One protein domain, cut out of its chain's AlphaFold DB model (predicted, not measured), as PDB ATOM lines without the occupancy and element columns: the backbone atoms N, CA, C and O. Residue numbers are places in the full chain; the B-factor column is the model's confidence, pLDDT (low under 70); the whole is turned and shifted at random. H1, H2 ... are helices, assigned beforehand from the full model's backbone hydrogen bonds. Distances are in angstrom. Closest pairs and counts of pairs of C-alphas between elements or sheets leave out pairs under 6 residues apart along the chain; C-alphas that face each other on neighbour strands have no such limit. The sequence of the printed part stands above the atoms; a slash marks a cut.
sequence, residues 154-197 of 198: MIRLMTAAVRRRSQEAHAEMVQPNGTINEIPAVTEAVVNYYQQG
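Overview. This is residues 154 to 197 of the 198 residues of the protein "Hypothetical protein" of Didymodactylos carnosus (UniProt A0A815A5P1). The longest helix, H3, and H1 lie side by side and run opposite ways, and beyond one end of this pair the chain makes a wide loop that holds the short helix H2. The loop turns back near Pro 176 and Asn 177, at the end of the domain far from Gly 197. The printed part has 44 residues with three named helices, H1, H2 and H3 in chain order, and no named strand; its class is all helix. It is only just loose, close to compact, with a radius of gyration of the C-alphas of 11.4 A, and elongated, with spans of 36 by 19 by 14 A.

Along the chain. H3 is residues 184 to 195, 16.2 A from first to last C-alpha; C-alpha 184 is at (130.445, 124.429, 101.423) and C-alpha 195 at (124.945, 139.690, 100.568). H1, residues 154 to 163, measures 14.4 A and begins with C-alpha 154 at (136.006, 137.409, 95.427). H2 is residues 169 to 172, 5.2 A long.

Arrangement. H3 touches H1, and their closest C-alphas, those of Val 186 and Met 158, are 5.5 A apart. Their lines stand at a shallow tilt of 21 degrees, and they run opposite ways. H1 and H2 are close but not clearly touching; their closest C-alphas, those of Val 162 and Ala 169, are 6.9 A apart. H2 and H3 are apart. In H1 and H3 every O i to N i+4 pair is within hydrogen-bond range, while H2 is too short for such a pair.

Size, cuts and confidence. The two C-alphas farthest apart, those of Pro 176 and Gly 197, are separated by 36.5 A. The printed part has no cut. The link from H1 to H2 is tight, with 5 residues, and that from H2 to H3 is long, with 11. The mean pLDDT of the printed part is 78.5; residues 165 to 172 and residue 197 are under 70.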
ATOM      1  N   MET A 154     136.761 138.662  95.374       88.12
ATOM      2  CA  MET A 154     136.006 137.409  95.427       88.12
ATOM      3  C   MET A 154     136.911 136.188  95.176       88.12
ATOM      4  O   MET A 154     136.938 135.261  95.981       88.12
ATOM      5  N   ILE A 155     137.728 136.197  94.117       87.81
ATOM      6  CA  ILE A 155     138.646 135.091  93.788       87.81
ATOM      7  C   ILE A 155     139.684 134.873  94.891       87.81
ATOM      8  O   ILE A 155     140.009 133.729  95.220       87.81
ATOM      9  N   ARG A 156     140.194 135.946  95.505       88.75
ATOM     10  CA  ARG A 156     141.142 135.844  96.626       88.75
ATOM     11  C   ARG A 156     140.493 135.214  97.860       88.75
ATOM     12  O   ARG A 156     141.126 134.364  98.487       88.75
ATOM     13  N   LEU A 157     139.245 135.578  98.172       85.38
ATOM     14  CA  LEU A 157     138.472 134.973  99.263       85.38
ATOM     15  C   LEU A 157     138.243 133.478  99.020       85.38
ATOM     16  O   LEU A 157     138.556 132.668  99.893       85.38
ATOM     17  N   MET A 158     137.801 133.102  97.816       84.12
ATOM     18  CA  MET A 158     137.604 131.696  97.441       84.12
ATOM     19  C   MET A 158     138.907 130.896  97.538       84.12
ATOM     20  O   MET A 158     138.939 129.819  98.129       84.12
ATOM     21  N   THR A 159     140.013 131.449  97.033       83.75
ATOM     22  CA  THR A 159     141.332 130.796  97.083       83.75
ATOM     23  C   THR A 159     141.781 130.553  98.529       83.75
ATOM     24  O   THR A 159     142.338 129.500  98.837       83.75
ATOM     25  N   ALA A 160     141.530 131.501  99.437       83.31
ATOM     26  CA  ALA A 160     141.834 131.334 100.856       83.31
ATOM     27  C   ALA A 160     140.945 130.266 101.518       83.31
ATOM     28  O   ALA A 160     141.452 129.472 102.310       83.31
ATOM     29  N   ALA A 161     139.654 130.215 101.176       81.12
ATOM     30  CA  ALA A 161     138.721 129.216 101.698       81.12
ATOM     31  C   ALA A 161     139.106 127.787 101.273       81.12
ATOM     32  O   ALA A 161     139.148 126.896 102.120       81.12
ATOM     33  N   VAL A 162     139.487 127.580 100.005       79.94
ATOM     34  CA  VAL A 162     139.994 126.282  99.513       79.94
ATOM     35  C   VAL A 162     141.286 125.888 100.235       79.94
ATOM     36  O   VAL A 162     141.390 124.780 100.760       79.94
ATOM     37  N   ARG A 163     142.257 126.809 100.342       76.19
ATOM     38  CA  ARG A 163     143.550 126.549 101.007       76.19
ATOM     39  C   ARG A 163     143.420 126.170 102.480       76.19
ATOM     40  O   ARG A 163     144.254 125.420 102.974       76.19
ATOM     41  N   ARG A 164     142.401 126.676 103.183       71.56
ATOM     42  CA  ARG A 164     142.129 126.323 104.587       71.56
ATOM     43  C   ARG A 164     141.621 124.886 104.760       71.56
ATOM     44  O   ARG A 164     141.686 124.387 105.877       71.56
ATOM     45  N   ARG A 165     141.124 124.233 103.698       67.38
ATOM     46  CA  ARG A 165     140.516 122.893 103.766       67.38
ATOM     47  C   ARG A 165     141.507 121.753 103.466       67.38
ATOM     48  O   ARG A 165     141.419 120.740 104.142       67.38
ATOM     49  N   SER A 166     142.426 121.916 102.501       62.09
ATOM     50  CA  SER A 166     143.632 121.091 102.198       62.09
ATOM     51  C   SER A 166     144.080 121.376 100.747       62.09
ATOM     52  O   SER A 166     143.254 121.769  99.924       62.09
ATOM     53  N   GLN A 167     145.358 121.163 100.390       58.31
ATOM     54  CA  GLN A 167     145.828 121.225  98.989       58.31
ATOM     55  C   GLN A 167     145.165 120.160  98.088       58.31
ATOM     56  O   GLN A 167     145.023 120.384  96.887       58.31
ATOM     57  N   GLU A 168     144.702 119.047  98.665       55.09
ATOM     58  CA  GLU A 168     144.062 117.921  97.959       55.09
ATOM     59  C   GLU A 168     142.625 118.225  97.505       55.09
ATOM     60  O   GLU A 168     142.117 117.585  96.585       55.09
ATOM     61  N   ALA A 169     141.996 119.269  98.062       58.41
ATOM     62  CA  ALA A 169     140.627 119.654  97.726       58.41
ATOM     63  C   ALA A 169     140.445 119.948  96.226       58.41
ATOM     64  O   ALA A 169     139.376 119.702  95.684       58.41
ATOM     65  N   HIS A 170     141.488 120.415  95.528       57.53
ATOM     66  CA  HIS A 170     141.426 120.672  94.087       57.53
ATOM     67  C   HIS A 170     141.201 119.408  93.240       57.53
ATOM     68  O   HIS A 170     140.562 119.503  92.194       57.53
ATOM     69  N   ALA A 171     141.708 118.248  93.672       59.53
ATOM     70  CA  ALA A 171     141.548 116.981  92.955       59.53
ATOM     71  C   ALA A 171     140.158 116.356  93.181       59.53
ATOM     72  O   ALA A 171     139.652 115.654  92.314       59.53
ATOM     73  N   GLU A 172     139.514 116.664  94.309       65.19
ATOM     74  CA  GLU A 172     138.162 116.194  94.645       65.19
ATOM     75  C   GLU A 172     137.048 117.102  94.094       65.19
ATOM     76  O   GLU A 172     135.869 116.756  94.168       65.19
ATOM     77  N   MET A 173     137.393 118.268  93.532       70.19
ATOM     78  CA  MET A 173     136.427 119.249  93.019       70.19
ATOM     79  C   MET A 173     135.750 118.833  91.722       70.19
ATOM     80  O   MET A 173     134.659 119.319  91.447       70.19
ATOM     81  N   VAL A 174     136.378 117.987  90.907       78.06
ATOM     82  CA  VAL A 174     135.835 117.587  89.606       78.06
ATOM     83  C   VAL A 174     135.776 116.073  89.553       78.06
ATOM     84  O   VAL A 174     136.796 115.391  89.595       78.06
ATOM     85  N   GLN A 175     134.562 115.541  89.467       80.12
ATOM     86  CA  GLN A 175     134.332 114.118  89.278       80.12
ATOM     87  C   GLN A 175     134.820 113.671  87.890       80.12
ATOM     88  O   GLN A 175     134.826 114.471  86.952       80.12
ATOM     89  N   PRO A 176     135.134 112.377  87.695       83.12
ATOM     90  CA  PRO A 176     135.560 111.850  86.395       83.12
ATOM     91  C   PRO A 176     134.569 112.092  85.244       83.12
ATOM     92  O   PRO A 176     134.970 112.142  84.087       83.12
ATOM     93  N   ASN A 177     133.280 112.261  85.550       86.12
ATOM     94  CA  ASN A 177     132.232 112.584  84.575       86.12
ATOM     95  C   ASN A 177     132.118 114.094  84.257       86.12
ATOM     96  O   ASN A 177     131.226 114.485  83.508       86.12
ATOM     97  N   GLY A 178     132.976 114.939  84.840       82.62
ATOM     98  CA  GLY A 178     132.976 116.395  84.668       82.62
ATOM     99  C   GLY A 178     132.073 117.173  85.634       82.62
ATOM    100  O   GLY A 178     132.011 118.397  85.544       82.62
ATOM    101  N   THR A 179     131.388 116.504  86.566       87.25
ATOM    102  CA  THR A 179     130.551 117.174  87.576       87.25
ATOM    103  C   THR A 179     131.429 117.872  88.607       87.25
ATOM    104  O   THR A 179     132.398 117.290  89.093       87.25
ATOM    105  N   ILE A 180     131.085 119.108  88.964       85.12
ATOM    106  CA  ILE A 180     131.818 119.883  89.968       85.12
ATOM    107  C   ILE A 180     131.192 119.632  91.343       85.12
ATOM    108  O   ILE A 180     129.994 119.843  91.528       85.12
ATOM    109  N   ASN A 181     131.996 119.191  92.307       83.31
ATOM    110  CA  ASN A 181     131.583 119.027  93.695       83.31
ATOM    111  C   ASN A 181     131.565 120.378  94.416       83.31
ATOM    112  O   ASN A 181     132.500 121.177  94.310       83.31
ATOM    113  N   GLU A 182     130.516 120.612  95.200       82.81
ATOM    114  CA  GLU A 182     130.424 121.796  96.042       82.81
ATOM    115  C   GLU A 182     131.440 121.744  97.195       82.81
ATOM    116  O   GLU A 182     131.623 120.722  97.863       82.81
ATOM    117  N   ILE A 183     132.069 122.886  97.480       81.94
ATOM    118  CA  ILE A 183     132.854 123.097  98.697       81.94
ATOM    119  C   ILE A 183     132.061 124.066  99.584       81.94
ATOM    120  O   ILE A 183     132.145 125.271  99.347       81.94
ATOM    121  N   PRO A 184     131.348 123.591 100.627       84.19
ATOM    122  CA  PRO A 184     130.445 124.429 101.423       84.19
ATOM    123  C   PRO A 184     131.083 125.717 101.954       84.19
ATOM    124  O   PRO A 184     130.482 126.780 101.877       84.19
ATOM    125  N   ALA A 185     132.343 125.662 102.400       78.69
ATOM    126  CA  ALA A 185     133.069 126.840 102.883       78.69
ATOM    127  C   ALA A 185     133.352 127.890 101.789       78.69
ATOM    128  O   ALA A 185     133.436 129.083 102.077       78.69
ATOM    129  N   VAL A 186     133.529 127.464 100.533       83.38
ATOM    130  CA  VAL A 186     133.677 128.382  99.391       83.38
ATOM    131  C   VAL A 186     132.322 128.985  99.056       83.38
ATOM    132  O   VAL A 186     132.239 130.201  98.903       83.38
ATOM    133  N   THR A 187     131.273 128.162  98.996       87.25
ATOM    134  CA  THR A 187     129.909 128.636  98.751       87.25
ATOM    135  C   THR A 187     129.495 129.679  99.783       87.25
ATOM    136  O   THR A 187     129.079 130.771  99.410       87.25
ATOM    137  N   GLU A 188     129.696 129.402 101.072       85.62
ATOM    138  CA  GLU A 188     129.387 130.329 102.164       85.62
ATOM    139  C   GLU A 188     130.157 131.652 102.029       85.62
ATOM    140  O   GLU A 188     129.574 132.731 102.139       85.62
ATOM    141  N   ALA A 189     131.458 131.597 101.717       84.12
ATOM    142  CA  ALA A 189     132.266 132.798 101.507       84.12
ATOM    143  C   ALA A 189     131.769 133.650 100.326       84.12
ATOM    144  O   ALA A 189     131.777 134.879 100.408       84.12
ATOM    145  N   VAL A 190     131.328 133.014  99.235       86.19
ATOM    146  CA  VAL A 190     130.781 133.700  98.055       86.19
ATOM    147  C   VAL A 190     129.411 134.304  98.351       86.19
ATOM    148  O   VAL A 190     129.175 135.464  98.020       86.19
ATOM    149  N   VAL A 191     128.520 133.558  99.007       88.06
ATOM    150  CA  VAL A 191     127.187 134.047  99.390       88.06
ATOM    151  C   VAL A 191     127.307 135.268 100.302       88.06
ATOM    152  O   VAL A 191     126.693 136.298 100.023       88.06
ATOM    153  N   ASN A 192     128.168 135.201 101.321       86.88
ATOM    154  CA  ASN A 192     128.424 136.327 102.219       86.88
ATOM    155  C   ASN A 192     128.988 137.547 101.476       86.88
ATOM    156  O   ASN A 192     128.588 138.672 101.767       86.88
ATOM    157  N   TYR A 193     129.884 137.343 100.502       86.50
ATOM    158  CA  TYR A 193     130.426 138.427  99.677       86.50
ATOM    159  C   TYR A 193     129.320 139.182  98.923       86.50
ATOM    160  O   TYR A 193     129.300 140.410  98.946       86.50
ATOM    161  N   TYR A 194     128.372 138.473  98.302       85.56
ATOM    162  CA  TYR A 194     127.278 139.108  97.555       85.56
ATOM    163  C   TYR A 194     126.199 139.729  98.451       85.56
ATOM    164  O   TYR A 194     125.626 140.757  98.101       85.56
ATOM    165  N   GLN A 195     125.930 139.149  99.623       86.25
ATOM    166  CA  GLN A 195     124.945 139.690 100.568       86.25
ATOM    167  C   GLN A 195     125.393 141.004 101.230       86.25
ATOM    168  O   GLN A 195     124.556 141.748 101.733       86.25
ATOM    169  N   GLN A 196     126.691 141.316 101.208       79.12
ATOM    170  CA  GLN A 196     127.249 142.554 101.765       79.12
ATOM    171  C   GLN A 196     127.094 143.786 100.849       79.12
ATOM    172  O   GLN A 196     127.476 144.880 101.259       79.12
ATOM    173  N   GLY A 197     126.491 143.644  99.661       58.16
ATOM    174  CA  GLY A 197     126.010 144.771  98.853       58.16
ATOM    175  C   GLY A 197     127.098 145.684  98.277       58.16
ATOM    176  O   GLY A 197     127.045 146.896  98.485       58.16
TER     177      GLY A 197